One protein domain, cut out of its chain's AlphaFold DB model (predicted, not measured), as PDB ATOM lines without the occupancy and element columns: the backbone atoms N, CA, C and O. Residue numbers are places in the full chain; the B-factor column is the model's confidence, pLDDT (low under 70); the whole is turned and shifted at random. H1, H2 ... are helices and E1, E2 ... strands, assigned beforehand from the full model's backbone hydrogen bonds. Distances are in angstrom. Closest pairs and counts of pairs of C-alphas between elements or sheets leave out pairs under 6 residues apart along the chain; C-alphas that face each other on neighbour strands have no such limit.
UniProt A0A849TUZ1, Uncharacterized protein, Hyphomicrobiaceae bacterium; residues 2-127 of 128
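AT A GLANCE: This is residues 2 to 127 of the 128 residues of an uncharacterized protein of Hyphomicrobiaceae bacterium (UniProt A0A849TUZ1). With little regular structure, the domain has a small, strongly twisted sheet, E1 E2 E3, between side-by-side helices H1 and H2, which graze it, and short H3 with long loops beyond. The printed part has 126 residues, with three named helices and three named strands in the order H1 H2 E1 H3 E2 E3; the antiparallel sheet runs E1, E2, E3. The class is mixed, with 50 residues in named elements; the whole is compact, radius of gyration of the C-alphas 14.2 A, spanning 38 by 30 by 21 A.

HOW THE PARTS SIT: H1, residues 2 to 13, and H2, residues 19 to 28, are close but not clearly touching, C-alphas 12 and 22 being closest at 7.4 A. They run opposite ways at a shallow tilt of 16 degrees. E1, residues 49 to 55, is antiparallel to E2, residues 89 to 97, with N 50 and O 94 at 2.9 A. H3, residues 74 to 80, is on the sheet; its closest C-alphas to E1 are 75 and 55, 5.5 A. E2 and E3, residues 122 to 126, form a hairpin, with N 95 and O 124 at 2.9 A. In H1, H2 and H3 every O i to N i+4 pair is within hydrogen-bond range.

IN THESE COORDINATES: H1 spans 16.5 A from C-alpha 2 at (160.919, 133.864, 158.783); E2 spans 23.6 A; E3 ends at C-alpha 126, (166.831, 153.329, 161.896).

THE WHOLE: The printed part has no cut. Links H2 to E1, E1 to H3 and E2 to E3 are long. Residues 2 to 5, 28 to 31 and 37 to 41 have pLDDT under 70.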
ATOM      1  N   LYS A   2     161.027 132.965 159.962       57.62
ATOM      2  CA  LYS A   2     160.919 133.864 158.783       57.62
ATOM      3  C   LYS A   2     159.493 134.386 158.492       57.62
ATOM      4  O   LYS A   2     159.304 135.586 158.352       57.62
ATOM      5  N   VAL A   3     158.484 133.507 158.525       62.28
ATOM      6  CA  VAL A   3     157.073 133.845 158.211       62.28
ATOM      7  C   VAL A   3     156.476 134.886 159.170       62.28
ATOM      8  O   VAL A   3     155.702 135.748 158.769       62.28
ATOM      9  N   VAL A   4     156.848 134.836 160.453       68.50
ATOM     10  CA  VAL A   4     156.325 135.778 161.457       68.50
ATOM     11  C   VAL A   4     156.912 137.174 161.243       68.50
ATOM     12  O   VAL A   4     156.182 138.157 161.324       68.50
ATOM     13  N   GLN A   5     158.203 137.269 160.907       65.19
ATOM     14  CA  GLN A   5     158.825 138.548 160.556       65.19
ATOM     15  C   GLN A   5     158.232 139.131 159.270       65.19
ATOM     16  O   GLN A   5     157.962 140.324 159.228       65.19
ATOM     17  N   GLU A   6     157.951 138.304 158.260       70.50
ATOM     18  CA  GLU A   6     157.293 138.755 157.026       70.50
ATOM     19  C   GLU A   6     155.906 139.357 157.291       70.50
ATOM     20  O   GLU A   6     155.588 140.416 156.750       70.50
ATOM     21  N   LEU A   7     155.102 138.741 158.165       72.25
ATOM     22  CA  LEU A   7     153.796 139.281 158.558       72.25
ATOM     23  C   LEU A   7     153.924 140.597 159.333       72.25
ATOM     24  O   LEU A   7     153.203 141.551 159.038       72.25
ATOM     25  N   VAL A   8     154.850 140.677 160.292       76.12
ATOM     26  CA  VAL A   8     155.112 141.919 161.037       76.12
ATOM     27  C   VAL A   8     155.540 143.034 160.080       76.12
ATOM     28  O   VAL A   8     154.951 144.115 160.103       76.12
ATOM     29  N   THR A   9     156.476 142.753 159.172       72.94
ATOM     30  CA  THR A   9     156.925 143.690 158.133       72.94
ATOM     31  C   THR A   9     155.782 144.107 157.205       72.94
ATOM     32  O   THR A   9     155.673 145.279 156.841       72.94
ATOM     33  N   TYR A  10     154.897 143.180 156.832       79.88
ATOM     34  CA  TYR A  10     153.729 143.470 156.003       79.88
ATOM     35  C   TYR A  10     152.759 144.452 156.677       79.88
ATOM     36  O   TYR A  10     152.304 145.407 156.040       79.88
ATOM     37  N   PHE A  11     152.436 144.240 157.956       77.62
ATOM     38  CA  PHE A  11     151.510 145.113 158.679       77.62
ATOM     39  C   PHE A  11     152.128 146.471 159.025       77.62
ATOM     40  O   PHE A  11     151.433 147.483 158.924       77.62
ATOM     41  N   ASP A  12     153.415 146.505 159.368       79.00
ATOM     42  CA  ASP A  12     154.159 147.743 159.611       79.00
ATOM     43  C   ASP A  12     154.202 148.633 158.359       79.00
ATOM     44  O   ASP A  12     153.755 149.779 158.396       79.00
ATOM     45  N   ARG A  13     154.582 148.078 157.197       75.56
ATOM     46  CA  ARG A  13     154.586 148.809 155.914       75.56
ATOM     47  C   ARG A  13     153.223 149.379 155.520       75.56
ATOM     48  O   ARG A  13     153.156 150.359 154.783       75.56
ATOM     49  N   ARG A  14     152.130 148.764 155.977       80.25
ATOM     50  CA  ARG A  14     150.755 149.226 155.730       80.25
ATOM     51  C   ARG A  14     150.232 150.186 156.802       80.25
ATOM     52  O   ARG A  14     149.053 150.526 156.764       80.25
ATOM     53  N   GLY A  15     151.067 150.584 157.764       78.00
ATOM     54  CA  GLY A  15     150.681 151.455 158.874       78.00
ATOM     55  C   GLY A  15     149.651 150.824 159.816       78.00
ATOM     56  O   GLY A  15     148.954 151.536 160.531       78.00
ATOM     57  N   LYS A  16     149.516 149.492 159.799       81.19
ATOM     58  CA  LYS A  16     148.522 148.757 160.598       81.19
ATOM     59  C   LYS A  16     149.019 148.393 161.997       81.19
ATOM     60  O   LYS A  16     148.235 147.887 162.796       81.19
ATOM     61  N   LEU A  17     150.293 148.643 162.297       77.88
ATOM     62  CA  LEU A  17     150.876 148.488 163.626       77.88
ATOM     63  C   LEU A  17     151.307 149.854 164.151       77.88
ATOM     64  O   LEU A  17     152.055 150.578 163.500       77.88
ATOM     65  N   SER A  18     150.862 150.203 165.357       81.25
ATOM     66  CA  SER A  18     151.455 151.328 166.080       81.25
ATOM     67  C   SER A  18     152.885 150.986 166.516       81.25
ATOM     68  O   SER A  18     153.199 149.823 166.777       81.25
ATOM     69  N   ARG A  19     153.741 152.003 166.708       76.12
ATOM     70  CA  ARG A  19     155.107 151.817 167.245       76.12
ATOM     71  C   ARG A  19     155.137 150.987 168.531       76.12
ATOM     72  O   ARG A  19     156.025 150.161 168.712       76.12
ATOM     73  N   ARG A  20     154.152 151.181 169.419       79.81
ATOM     74  CA  ARG A  20     154.037 150.423 170.672       79.81
ATOM     75  C   ARG A  20     153.765 148.941 170.412       79.81
ATOM     76  O   ARG A  20     154.438 148.104 170.997       79.81
ATOM     77  N   GLN A  21     152.822 148.623 169.521       79.75
ATOM     78  CA  GLN A  21     152.515 147.235 169.149       79.75
ATOM     79  C   GLN A  21     153.700 146.558 168.461       79.75
ATOM     80  O   GLN A  21     154.023 145.421 168.793       79.75
ATOM     81  N   LEU A  22     154.374 147.268 167.553       78.31
ATOM     82  CA  LEU A  22     155.553 146.763 166.856       78.31
ATOM     83  C   LEU A  22     156.684 146.441 167.839       78.31
ATOM     84  O   LEU A  22     157.259 145.357 167.785       78.31
ATOM     85  N   ARG A  23     156.946 147.341 168.793       76.31
ATOM     86  CA  ARG A  23     157.955 147.124 169.828       76.31
ATOM     87  C   ARG A  23     157.619 145.932 170.722       76.31
ATOM     88  O   ARG A  23     158.464 145.063 170.883       76.31
ATOM     89  N   THR A  24     156.386 145.838 171.218       77.12
ATOM     90  CA  THR A  24     155.933 144.686 172.018       77.12
ATOM     91  C   THR A  24     156.070 143.370 171.250       77.12
ATOM     92  O   THR A  24     156.541 142.377 171.790       77.12
ATOM     93  N   MET A  25     155.735 143.339 169.958       74.94
ATOM     94  CA  MET A  25     155.900 142.128 169.152       74.94
ATOM     95  C   MET A  25     157.373 141.745 168.947       74.94
ATOM     96  O   MET A  25     157.713 140.565 168.991       74.94
ATOM     97  N   LEU A  26     158.258 142.712 168.712       76.12
ATOM     98  CA  LEU A  26     159.657 142.434 168.386       76.12
ATOM     99  C   LEU A  26     160.517 142.144 169.623       76.12
ATOM    100  O   LEU A  26     161.306 141.195 169.589       76.12
ATOM    101  N   ASP A  27     160.340 142.926 170.691       70.38
ATOM    102  CA  ASP A  27     161.086 142.809 171.946       70.38
ATOM    103  C   ASP A  27     160.498 141.699 172.834       70.38
ATOM    104  O   ASP A  27     161.198 140.732 173.150       70.38
ATOM    105  N   ASP A  28     159.208 141.790 173.184       63.19
ATOM    106  CA  ASP A  28     158.609 140.941 174.230       63.19
ATOM    107  C   ASP A  28     158.395 139.496 173.751       63.19
ATOM    108  O   ASP A  28     158.617 138.548 174.503       63.19
ATOM    109  N   ASN A  29     158.058 139.305 172.469       59.41
ATOM    110  CA  ASN A  29     157.876 137.969 171.883       59.41
ATOM    111  C   ASN A  29     159.145 137.413 171.207       59.41
ATOM    112  O   ASN A  29     159.076 136.376 170.545       59.41
ATOM    113  N   LYS A  30     160.300 138.089 171.344       64.69
ATOM    114  CA  LYS A  30     161.595 137.691 170.749       64.69
ATOM    115  C   LYS A  30     161.514 137.363 169.249       64.69
ATOM    116  O   LYS A  30     162.204 136.468 168.762       64.69
ATOM    117  N   ILE A  31     160.659 138.072 168.512       67.00
ATOM    118  CA  ILE A  31     160.466 137.849 167.073       67.00
ATOM    119  C   ILE A  31     161.652 138.410 166.279       67.00
ATOM    120  O   ILE A  31     161.996 137.867 165.226       67.00
ATOM    121  N   ALA A  32     162.308 139.462 166.783       71.12
ATOM    122  CA  ALA A  32     163.567 139.936 166.222       71.12
ATOM    123  C   ALA A  32     164.666 138.888 166.455       71.12
ATOM    124  O   ALA A  32     164.974 138.533 167.596       71.12
ATOM    125  N   GLY A  33     165.237 138.398 165.355       73.62
ATOM    126  CA  GLY A  33     166.414 137.540 165.401       73.62
ATOM    127  C   GLY A  33     167.640 138.346 165.819       73.62
ATOM    128  O   GLY A  33     167.669 139.573 165.668       73.62
ATOM    129  N   ASP A  34     168.653 137.658 166.334       77.88
ATOM    130  CA  ASP A  34     169.950 138.286 166.555       77.88
ATOM    131  C   ASP A  34     170.562 138.687 165.207       77.88
ATOM    132  O   ASP A  34     170.324 138.049 164.175       77.88
ATOM    133  N   ALA A  35     171.302 139.794 165.209       74.44
ATOM    134  CA  ALA A  35     171.960 140.298 164.016       74.44
ATOM    135  C   ALA A  35     172.924 139.244 163.439       74.44
ATOM    136  O   ALA A  35     173.783 138.745 164.173       74.44
ATOM    137  N   PRO A  36     172.826 138.907 162.142       72.25
ATOM    138  CA  PRO A  36     173.819 138.052 161.513       72.25
ATOM    139  C   PRO A  36     175.154 138.803 161.398       72.25
ATOM    140  O   PRO A  36     175.183 140.033 161.329       72.25
ATOM    141  N   THR A  37     176.268 138.068 161.341       64.88
ATOM    142  CA  THR A  37     177.624 138.644 161.235       64.88
ATOM    143  C   THR A  37     177.777 139.567 160.021       64.88
ATOM    144  O   THR A  37     178.489 140.564 160.081       64.88
ATOM    145  N   ASN A  38     177.075 139.255 158.931       64.56
ATOM    146  CA  ASN A  38     176.851 140.123 157.779       64.56
ATOM    147  C   ASN A  38     175.462 139.819 157.195       64.56
ATOM    148  O   ASN A  38     174.872 138.776 157.484       64.56
ATOM    149  N   VAL A  39     174.919 140.709 156.366       66.50
ATOM    150  CA  VAL A  39     173.557 140.561 155.816       66.50
ATOM    151  C   VAL A  39     173.549 139.976 154.401       66.50
ATOM    152  O   VAL A  39     172.753 140.352 153.539       66.50
ATOM    153  N   GLN A  40     174.461 139.038 154.132       68.31
ATOM    154  CA  GLN A  40     174.521 138.327 152.854       68.31
ATOM    155  C   GLN A  40     173.216 137.556 152.579       68.31
ATOM    156  O   GLN A  40     172.713 136.843 153.441       68.31
ATOM    157  N   GLY A  41     172.654 137.727 151.375       69.06
ATOM    158  CA  GLY A  41     171.399 137.087 150.947       69.06
ATOM    159  C   GLY A  41     170.108 137.710 151.500       69.06
ATOM    160  O   GLY A  41     169.032 137.147 151.309       69.06
ATOM    161  N   LEU A  42     170.187 138.846 152.205       73.31
ATOM    162  CA  LEU A  42     169.011 139.597 152.684       73.31
ATOM    163  C   LEU A  42     168.719 140.852 151.849       73.31
ATOM    164  O   LEU A  42     167.614 141.385 151.903       73.31
ATOM    165  N   CYS A  43     169.689 141.343 151.076       79.69
ATOM    166  CA  CYS A  43     169.582 142.625 150.373       79.69
ATOM    167  C   CYS A  43     169.283 142.498 148.871       79.69
ATOM    168  O   CYS A  43     169.541 143.436 148.120       79.69
ATOM    169  N   ASP A  44     168.729 141.363 148.438       83.44
ATOM    170  CA  ASP A  44     168.431 141.095 147.022       83.44
ATOM    171  C   ASP A  44     167.227 141.904 146.515       83.44
ATOM    172  O   ASP A  44     167.108 142.184 145.325       83.44
ATOM    173  N   VAL A  45     166.329 142.301 147.425       85.56
ATOM    174  CA  VAL A  45     165.106 143.039 147.097       85.56
ATOM    175  C   VAL A  45     165.122 144.405 147.774       85.56
ATOM    176  O   VAL A  45     164.948 144.515 148.992       85.56
ATOM    177  N   THR A  46     165.267 145.457 146.971       89.75
ATOM    178  CA  THR A  46     165.205 146.850 147.428       89.75
ATOM    179  C   THR A  46     163.885 147.158 148.134       89.75
ATOM    180  O   THR A  46     162.802 146.740 147.727       89.75
ATOM    181  N   GLY A  47     163.983 147.904 149.227       87.88
ATOM    182  CA  GLY A  47     162.890 148.249 150.120       87.88
ATOM    183  C   GLY A  47     162.644 147.217 151.217       87.88
ATOM    184  O   GLY A  47     161.947 147.556 152.172       87.88
ATOM    185  N   SER A  48     163.158 145.987 151.114       87.31
ATOM    186  CA  SER A  48     162.946 144.951 152.137       87.31
ATOM    187  C   SER A  48     163.333 145.449 153.524       87.31
ATOM    188  O   SER A  48     164.338 146.136 153.687       87.31
ATOM    189  N   VAL A  49     162.507 145.112 154.514       88.81
ATOM    190  CA  VAL A  49     162.679 145.561 155.896       88.81
ATOM    191  C   VAL A  49     162.861 144.356 156.800       88.81
ATOM    192  O   VAL A  49     162.048 143.428 156.782       88.81
ATOM    193  N   TYR A  50     163.902 144.420 157.619       87.69
ATOM    194  CA  TYR A  50     164.242 143.419 158.615       87.69
ATOM    195  C   TYR A  50     164.395 144.067 159.985       87.69
ATOM    196  O   TYR A  50     164.799 145.223 160.110       87.69
ATOM    197  N   TYR A  51     164.089 143.292 161.020       88.38
ATOM    198  CA  TYR A  51     164.207 143.707 162.409       88.38
ATOM    199  C   TYR A  51     165.227 142.819 163.103       88.38
ATOM    200  O   TYR A  51     165.017 141.610 163.228       88.38
ATOM    201  N   PHE A  52     166.319 143.427 163.559       89.62
ATOM    202  CA  PHE A  52     167.407 142.715 164.219       89.62
ATOM    203  C   PHE A  52     167.661 143.282 165.598       89.62
ATOM    204  O   PHE A  52     167.727 144.501 165.772       89.62
ATOM    205  N   ARG A  53     167.865 142.387 166.565       90.88
ATOM    206  CA  ARG A  53     168.490 142.743 167.834       90.88
ATOM    207  C   ARG A  53     169.981 142.941 167.581       90.88
ATOM    208  O   ARG A  53     170.688 141.992 167.250       90.88
ATOM    209  N   ILE A  54     170.439 144.180 167.711       93.31
ATOM    210  CA  ILE A  54     171.815 144.589 167.428       93.31
ATOM    211  C   ILE A  54     172.451 145.089 168.721       93.31
ATOM    212  O   ILE A  54     171.852 145.886 169.443       93.31
ATOM    213  N   THR A  55     173.676 144.637 168.984       95.06
ATOM    214  CA  THR A  55     174.549 145.193 170.021       95.06
ATOM    215  C   THR A  55     175.560 146.122 169.362       95.06
ATOM    216  O   THR A  55     176.235 145.732 168.411       95.06
ATOM    217  N   GLY A  56     175.645 147.359 169.847       96.00
ATOM    218  CA  GLY A  56     176.594 148.345 169.347       96.00
ATOM    219  C   GLY A  56     178.031 147.940 169.666       96.00
ATOM    220  O   GLY A  56     178.339 147.586 170.803       96.00
ATOM    221  N   VAL A  57     178.918 148.032 168.679       95.12
ATOM    222  CA  VAL A  57     180.364 147.798 168.825       95.12
ATOM    223  C   VAL A  57     181.126 148.908 168.104       95.12
ATOM    224  O   VAL A  57     180.554 149.575 167.249       95.12
ATOM    225  N   VAL A  58     182.390 149.135 168.456       94.25
ATOM    226  CA  VAL A  58     183.258 150.105 167.752       94.25
ATOM    227  C   VAL A  58     184.221 149.444 166.768       94.25
ATOM    228  O   VAL A  58     184.917 150.128 166.029       94.25
ATOM    229  N   GLU A  59     184.243 148.113 166.753       89.44
ATOM    230  CA  GLU A  59     185.095 147.302 165.888       89.44
ATOM    231  C   GLU A  59     184.280 146.656 164.766       89.44
ATOM    232  O   GLU A  59     183.083 146.399 164.910       89.44
ATOM    233  N   GLY A  60     184.951 146.344 163.657       89.06
ATOM    234  CA  GLY A  60     184.353 145.721 162.481       89.06
ATOM    235  C   GLY A  60     184.483 146.592 161.236       89.06
ATOM    236  O   GLY A  60     184.579 147.815 161.316       89.06
ATOM    237  N   GLN A  61     184.510 145.948 160.071       92.69
ATOM    238  CA  GLN A  61     184.588 146.659 158.800       92.69
ATOM    239  C   GLN A  61     183.225 147.248 158.442       92.69
ATOM    240  O   GLN A  61     182.197 146.570 158.513       92.69
ATOM    241  N   VAL A  62     183.224 148.524 158.077       95.56
ATOM    242  CA  VAL A  62     182.033 149.266 157.668       95.56
ATOM    243  C   VAL A  62     182.412 150.159 156.500       95.56
ATOM    244  O   VAL A  62     183.441 150.840 156.545       95.56
ATOM    245  N   TRP A  63     181.564 150.182 155.481       96.44
ATOM    246  CA  TRP A  63     181.754 150.989 154.287       96.44
ATOM    247  C   TRP A  63     180.569 151.923 154.082       96.44
ATOM    248  O   TRP A  63     179.415 151.503 154.180       96.44
ATOM    249  N   GLY A  64     180.857 153.186 153.777       96.75
ATOM    250  CA  GLY A  64     179.840 154.225 153.653       96.75
ATOM    251  C   GLY A  64     179.395 154.835 154.980       96.75
ATOM    252  O   GLY A  64     179.888 154.500 156.058       96.75
ATOM    253  N   SER A  65     178.452 155.770 154.887       96.06
ATOM    254  CA  SER A  65     178.025 156.620 156.006       96.06
ATOM    255  C   SER A  65     176.504 156.770 156.075       96.06
ATOM    256  O   SER A  65     175.997 157.838 156.401       96.06
ATOM    257  N   GLY A  66     175.783 155.686 155.769       86.69
ATOM    258  CA  GLY A  66     174.323 155.672 155.686       86.69
ATOM    259  C   GLY A  66     173.859 156.177 154.319       86.69
ATOM    260  O   GLY A  66     173.686 157.385 154.163       86.69
ATOM    261  N   PRO A  67     173.699 155.285 153.321       94.88
ATOM    262  CA  PRO A  67     173.682 153.815 153.388       94.88
ATOM    263  C   PRO A  67     175.046 153.137 153.573       94.88
ATOM    264  O   PRO A  67     176.096 153.708 153.277       94.88
ATOM    265  N   TYR A  68     175.002 151.892 154.056       95.69
ATOM    266  CA  TYR A  68     176.151 151.004 154.241       95.69
ATOM    267  C   TYR A  68     176.087 149.826 153.270       95.69
ATOM    268  O   TYR A  68     175.002 149.307 152.986       95.69
ATOM    269  N   THR A  69     177.232 149.376 152.761       94.38
ATOM    270  CA  THR A  69     177.288 148.192 151.887       94.38
ATOM    271  C   THR A  69     176.843 146.930 152.636       94.38
ATOM    272  O   THR A  69     176.964 146.821 153.858       94.38
ATOM    273  N   ARG A  70     176.321 145.941 151.902       92.44
ATOM    274  CA  ARG A  70     175.765 144.691 152.460       92.44
ATOM    275  C   ARG A  70     176.714 143.929 153.391       92.44
ATOM    276  O   ARG A  70     176.254 143.228 154.286       92.44
ATOM    277  N   ASP A  71     178.010 144.008 153.154       90.81
ATOM    278  CA  ASP A  71     179.053 143.340 153.929       90.81
ATOM    279  C   ASP A  71     179.445 144.080 155.217       90.81
ATOM    280  O   ASP A  71     180.149 143.499 156.041       90.81
ATOM    281  N   SER A  72     178.954 145.305 155.440       93.75
ATOM    282  CA  SER A  72     179.249 146.098 156.640       93.75
ATOM    283  C   SER A  72     178.774 145.428 157.939       93.75
ATOM    284  O   SER A  72     177.697 144.830 158.007       93.75
ATOM    285  N   ALA A  73     179.543 145.597 159.014       93.81
ATOM    286  CA  ALA A  73     179.185 145.121 160.346       93.81
ATOM    287  C   ALA A  73     178.018 145.933 160.945       93.81
ATOM    288  O   ALA A  73     178.146 147.132 161.206       93.81
ATOM    289  N   LEU A  74     176.887 145.272 161.232       93.81
ATOM    290  CA  LEU A  74     175.661 145.918 161.737       93.81
ATOM    291  C   LEU A  74     175.872 146.691 163.046       93.81
ATOM    292  O   LEU A  74     175.359 147.798 163.197       93.81
ATOM    293  N   GLY A  75     176.615 146.118 163.997       95.44
ATOM    294  CA  GLY A  75     176.849 146.743 165.303       95.44
ATOM    295  C   GLY A  75     177.692 148.017 165.214       95.44
ATOM    296  O   GLY A  75     177.347 149.016 165.844       95.44
ATOM    297  N   ALA A  76     178.739 148.008 164.384       95.88
ATOM    298  CA  ALA A  76     179.574 149.180 164.131       95.88
ATOM    299  C   ALA A  76     178.827 150.250 163.331       95.88
ATOM    300  O   ALA A  76     178.860 151.420 163.701       95.88
ATOM    301  N   ALA A  77     178.059 149.859 162.312       96.56
ATOM    302  CA  ALA A  77     177.201 150.781 161.572       96.56
ATOM    303  C   ALA A  77     176.117 151.419 162.461       96.56
ATOM    304  O   ALA A  77     175.803 152.597 162.306       96.56
ATOM    305  N   ALA A  78     175.558 150.673 163.422       97.00
ATOM    306  CA  ALA A  78     174.581 151.203 164.372       97.00
ATOM    307  C   ALA A  78     175.187 152.256 165.312       97.00
ATOM    308  O   ALA A  78     174.522 153.251 165.616       97.00
ATOM    309  N   VAL A  79     176.433 152.057 165.759       97.75
ATOM    310  CA  VAL A  79     177.164 153.070 166.537       97.75
ATOM    311  C   VAL A  79     177.523 154.256 165.652       97.75
ATOM    312  O   VAL A  79     177.199 155.383 166.015       97.75
ATOM    313  N   HIS A  80     178.080 154.018 164.463       98.12
ATOM    314  CA  HIS A  80     178.419 155.059 163.492       98.12
ATOM    315  C   HIS A  80     177.223 155.970 163.169       98.12
ATOM    316  O   HIS A  80     177.334 157.195 163.219       98.12
ATOM    317  N   ALA A  81     176.043 155.382 162.941       97.75
ATOM    318  CA  ALA A  81     174.788 156.094 162.695       97.75
ATOM    319  C   ALA A  81     174.206 156.813 163.933       97.75
ATOM    320  O   ALA A  81     173.168 157.463 163.833       97.75
ATOM    321  N   GLY A  82     174.811 156.670 165.117       97.62
ATOM    322  CA  GLY A  82     174.324 157.268 166.366       97.62
ATOM    323  C   GLY A  82     173.059 156.606 166.921       97.62
ATOM    324  O   GLY A  82     172.344 157.189 167.741       97.62
ATOM    325  N   LEU A  83     172.742 155.388 166.472       97.44
ATOM    326  CA  LEU A  83     171.549 154.654 166.895       97.44
ATOM    327  C   LEU A  83     171.778 153.910 168.211       97.44
ATOM    328  O   LEU A  83     170.843 153.796 169.009       97.44
ATOM    329  N   LEU A  84     173.008 153.442 168.439       97.12
ATOM    330  CA  LEU A  84     173.440 152.740 169.643       97.12
ATOM    331  C   LEU A  84     174.731 153.341 170.199       97.12
ATOM    332  O   LEU A  84     175.557 153.871 169.466       97.12
ATOM    333  N   LYS A  85     174.914 153.213 171.514       97.44
ATOM    334  CA  LYS A  85     176.228 153.370 172.151       97.44
ATOM    335  C   LYS A  85     176.966 152.023 172.128       97.44
ATOM    336  O   LYS A  85     176.297 150.987 172.074       97.44
ATOM    337  N   PRO A  86     178.305 152.004 172.227       96.69
ATOM    338  CA  PRO A  86     179.053 150.759 172.390       96.69
ATOM    339  C   PRO A  86     178.534 149.948 173.589       96.69
ATOM    340  O   PRO A  86     178.282 150.509 174.656       96.69
ATOM    341  N   GLY A  87     178.318 148.647 173.396       95.25
ATOM    342  CA  GLY A  87     177.769 147.721 174.393       95.25
ATOM    343  C   GLY A  87     176.249 147.791 174.594       95.25
ATOM    344  O   GLY A  87     175.690 146.923 175.259       95.25
ATOM    345  N   ALA A  88     175.554 148.782 174.024       95.75
ATOM    346  CA  ALA A  88     174.101 148.871 174.122       95.75
ATOM    347  C   ALA A  88     173.425 147.935 173.113       95.75
ATOM    348  O   ALA A  88     173.807 147.902 171.944       95.75
ATOM    349  N   THR A  89     172.377 147.237 173.548       93.81
ATOM    350  CA  THR A  89     171.573 146.355 172.693       93.81
ATOM    351  C   THR A  89     170.172 146.922 172.497       93.81
ATOM    352  O   THR A  89     169.503 147.277 173.467       93.81
ATOM    353  N   ALA A  90     169.702 146.978 171.251       92.38
ATOM    354  CA  ALA A  90     168.305 147.274 170.936       92.38
ATOM    355  C   ALA A  90     167.883 146.604 169.627       92.38
ATOM    356  O   ALA A  90     168.725 146.234 168.807       92.38
ATOM    357  N   VAL A  91     166.574 146.480 169.409       91.25
ATOM    358  CA  VAL A  91     166.060 146.126 168.085       91.25
ATOM    359  C   VAL A  91     166.075 147.368 167.199       91.25
ATOM    360  O   VAL A  91     165.526 148.410 167.562       91.25
ATOM    361  N   LEU A  92     166.715 147.258 166.036       93.69
ATOM    362  CA  LEU A  92     166.718 148.292 165.005       93.69
ATOM    363  C   LEU A  92     166.057 147.773 163.733       93.69
ATOM    364  O   LEU A  92     166.022 146.568 163.463       93.69
ATOM    365  N   ARG A  93     165.552 148.716 162.940       93.19
ATOM    366  CA  ARG A  93     165.002 148.458 161.616       93.19
ATOM    367  C   ARG A  93     166.104 148.614 160.577       93.19
ATOM    368  O   ARG A  93     166.648 149.710 160.433       93.19
ATOM    369  N   MET A  94     166.383 147.540 159.848       93.50
ATOM    370  CA  MET A  94     167.240 147.546 158.669       93.50
ATOM    371  C   MET A  94     166.380 147.612 157.411       93.50
ATOM    372  O   MET A  94     165.529 146.749 157.201       93.50
ATOM    373  N   THR A  95     166.632 148.604 156.567       94.06
ATOM    374  CA  THR A  95     165.946 148.776 155.285       94.06
ATOM    375  C   THR A  95     166.951 148.615 154.156       94.06
ATOM    376  O   THR A  95     167.967 149.302 154.136       94.06
ATOM    377  N   VAL A  96     166.666 147.731 153.205       94.12
ATOM    378  CA  VAL A  96     167.429 147.635 151.954       94.12
ATOM    379  C   VAL A  96     167.071 148.840 151.092       94.12
ATOM    380  O   VAL A  96     165.890 149.072 150.833       94.12
ATOM    381  N   VAL A  97     168.058 149.606 150.639       94.94
ATOM    382  CA  VAL A  97     167.841 150.831 149.847       94.94
ATOM    383  C   VAL A  97     168.527 150.720 148.479       94.94
ATOM    384  O   VAL A  97     169.373 149.837 148.304       94.94
ATOM    385  N   PRO A  98     168.145 151.546 147.482       95.06
ATOM    386  CA  PRO A  98     168.809 151.536 146.183       95.06
ATOM    387  C   PRO A  98     170.327 151.749 146.325       95.06
ATOM    388  O   PRO A  98     170.732 152.600 147.121       95.06
ATOM    389  N   PRO A  99     171.163 151.003 145.579       94.12
ATOM    390  CA  PRO A  99     172.610 151.151 145.649       94.12
ATOM    391  C   PRO A  99     173.062 152.541 145.198       94.12
ATOM    392  O   PRO A  99     172.421 153.188 144.366       94.12
ATOM    393  N   LEU A 100     174.188 152.985 145.752       93.75
ATOM    394  CA  LEU A 100     174.845 154.228 145.378       93.75
ATOM    395  C   LEU A 100     176.011 153.942 144.428       93.75
ATOM    396  O   LEU A 100     176.644 152.889 144.524       93.75
ATOM    397  N   PRO A 101     176.371 154.904 143.560       94.62
ATOM    398  CA  PRO A 101     177.563 154.776 142.726       94.62
ATOM    399  C   PRO A 101     178.863 154.796 143.546       94.62
ATOM    400  O   PRO A 101     179.886 154.303 143.079       94.62
ATOM    401  N   LYS A 102     178.845 155.401 144.744       96.81
ATOM    402  CA  LYS A 102     179.961 155.461 145.700       96.81
ATOM    403  C   LYS A 102     179.432 155.567 147.128       96.81
ATOM    404  O   LYS A 102     178.384 156.171 147.354       96.81
ATOM    405  N   TYR A 103     180.210 155.064 148.078       97.31
ATOM    406  CA  TYR A 103     179.915 155.074 149.507       97.31
ATOM    407  C   TYR A 103     181.037 155.802 150.251       97.31
ATOM    408  O   TYR A 103     182.043 155.172 150.568       97.31
ATOM    409  N   PRO A 104     180.912 157.114 150.514       97.44
ATOM    410  CA  PRO A 104     181.936 157.854 151.237       97.44
ATOM    411  C   PRO A 104     181.983 157.433 152.712       97.44
ATOM    412  O   PRO A 104     180.961 157.406 153.409       97.44
ATOM    413  N   GLY A 105     183.178 157.105 153.180       97.19
ATOM    414  CA  GLY A 105     183.485 156.825 154.568       97.19
ATOM    415  C   GLY A 105     183.596 158.109 155.382       97.19
ATOM    416  O   GLY A 105     183.983 159.162 154.877       97.19
ATOM    417  N   THR A 106     183.239 158.037 156.660       98.19
ATOM    418  CA  THR A 106     183.390 159.145 157.605       98.19
ATOM    419  C   THR A 106     183.808 158.626 158.977       98.19
ATOM    420  O   THR A 106     183.908 157.422 159.220       98.19
ATOM    421  N   ILE A 107     184.110 159.556 159.882       97.62
ATOM    422  CA  ILE A 107     184.303 159.253 161.295       97.62
ATOM    423  C   ILE A 107     183.127 159.858 162.044       97.62
ATOM    424  O   ILE A 107     182.952 161.077 162.055       97.62
ATOM    425  N   SER A 108     182.332 159.009 162.683       97.31
ATOM    426  CA  SER A 108     181.174 159.432 163.461       97.31
ATOM    427  C   SER A 108     180.991 158.529 164.671       97.31
ATOM    428  O   SER A 108     181.194 157.318 164.597       97.31
ATOM    429  N   ASN A 109     180.618 159.124 165.807       97.00
ATOM    430  CA  ASN A 109     180.344 158.412 167.062       97.00
ATOM    431  C   ASN A 109     181.469 157.451 167.511       97.00
ATOM    432  O   ASN A 109     181.207 156.430 168.145       97.00
ATOM    433  N   GLY A 110     182.725 157.781 167.190       94.75
ATOM    434  CA  GLY A 110     183.896 156.967 167.533       94.75
ATOM    435  C   GLY A 110     184.125 155.750 166.630       94.75
ATOM    436  O   GLY A 110     184.991 154.939 166.940       94.75
ATOM    437  N   VAL A 111     183.382 155.626 165.528       97.44
ATOM    438  CA  VAL A 111     183.576 154.599 164.498       97.44
ATOM    439  C   VAL A 111     184.080 155.263 163.223       97.44
ATOM    440  O   VAL A 111     183.555 156.295 162.807       97.44
ATOM    441  N   THR A 112     185.089 154.664 162.601       97.38
ATOM    442  CA  THR A 112     185.593 155.059 161.283       97.38
ATOM    443  C   THR A 112     185.067 154.089 160.238       97.38
ATOM    444  O   THR A 112     185.232 152.879 160.382       97.38
ATOM    445  N   THR A 113     184.463 154.612 159.179       97.50
ATOM    446  CA  THR A 113     184.046 153.828 158.016       97.50
ATOM    447  C   THR A 113     184.955 154.117 156.831       97.50
ATOM    448  O   THR A 113     185.606 155.159 156.758       97.50
ATOM    449  N   SER A 114     185.048 153.157 155.917       97.75
ATOM    450  CA  SER A 114     185.882 153.269 154.721       97.75
ATOM    451  C   SER A 114     185.070 153.716 153.513       97.75
ATOM    452  O   SER A 114     183.883 153.401 153.391       97.75
ATOM    453  N   ASP A 115     185.742 154.412 152.599       97.31
ATOM    454  CA  ASP A 115     185.213 154.647 151.262       97.31
ATOM    455  C   ASP A 115     185.010 153.317 150.528       97.31
ATOM    456  O   ASP A 115     185.781 152.365 150.689       97.31
ATOM    457  N   TYR A 116     183.996 153.265 149.669       96.44
ATOM    458  CA  TYR A 116     183.813 152.175 148.722       96.44
ATOM    459  C   TYR A 116     183.254 152.680 147.391       96.44
ATOM    460  O   TYR A 116     182.583 153.714 147.319       96.44
ATOM    461  N   GLY A 117     183.572 151.957 146.317       96.12
ATOM    462  CA  GLY A 117     183.072 152.238 144.972       96.12
ATOM    463  C   GLY A 117     181.631 151.774 144.773       96.12
ATOM    464  O   GLY A 117     180.860 151.660 145.719       96.12
ATOM    465  N   GLU A 118     181.267 151.483 143.530       94.50
ATOM    466  CA  GLU A 118     179.958 150.916 143.217       94.50
ATOM    467  C   GLU A 118     179.811 149.529 143.857       94.50
ATOM    468  O   GLU A 118     180.709 148.685 143.774       94.50
ATOM    469  N   PHE A 119     178.676 149.292 144.515       92.62
ATOM    470  CA  PHE A 119     178.382 148.015 145.152       92.62
ATOM    471  C   PHE A 119     176.894 147.678 144.994       92.62
ATOM    472  O   PHE A 119     176.046 148.539 145.223       92.62
ATOM    473  N   PRO A 120     176.540 146.433 144.628       89.75
ATOM    474  CA  PRO A 120     175.188 146.107 144.164       89.75
ATOM    475  C   PRO A 120     174.108 146.148 145.254       89.75
ATOM    476  O   PRO A 120     172.926 146.249 144.937       89.75
ATOM    477  N   HIS A 121     174.484 146.063 146.533       93.12
ATOM    478  CA  HIS A 121     173.527 145.932 147.632       93.12
ATOM    479  C   HIS A 121     173.912 146.779 148.842       93.12
ATOM    480  O   HIS A 121     175.007 146.638 149.385       93.12
ATOM    481  N   CYS A 122     172.981 147.588 149.336       94.12
ATOM    482  CA  CYS A 122     173.200 148.391 150.532       94.12
ATOM    483  C   CYS A 122     171.942 148.515 151.386       94.12
ATOM    484  O   CYS A 122     170.833 148.162 150.971       94.12
ATOM    485  N   TRP A 123     172.136 148.982 152.610       95.06
ATOM    486  CA  TRP A 123     171.082 149.107 153.600       95.06
ATOM    487  C   TRP A 123     171.315 150.300 154.524       95.06
ATOM    488  O   TRP A 123     172.425 150.811 154.672       95.06
ATOM    489  N   GLU A 124     170.241 150.721 155.175       96.06
ATOM    490  CA  GLU A 124     170.235 151.752 156.207       96.06
ATOM    491  C   GLU A 124     169.625 151.211 157.495       96.06
ATOM    492  O   GLU A 124     168.765 150.326 157.477       96.06
ATOM    493  N   LEU A 125     170.062 151.770 158.623       95.75
ATOM    494  CA  LEU A 125     169.505 151.471 159.935       95.75
ATOM    495  C   LEU A 125     168.702 152.652 160.462       95.75
ATOM    496  O   LEU A 125     169.051 153.815 160.273       95.75
ATOM    497  N   SER A 126     167.637 152.339 161.191       95.31
ATOM    498  CA  SER A 126     166.831 153.329 161.896       95.31
ATOM    499  C   SER A 126     166.237 152.751 163.177       95.31
ATOM    500  O   SER A 126     166.138 151.534 163.355       95.31
ATOM    501  N   LYS A 127     165.831 153.642 164.087       90.69
ATOM    502  CA  LYS A 127     164.993 153.264 165.231       90.69
ATOM    503  C   LYS A 127     163.587 152.890 164.744       90.69
ATOM    504  O   LYS A 127     163.145 153.351 163.689       90.69
TER     505      LYS A 127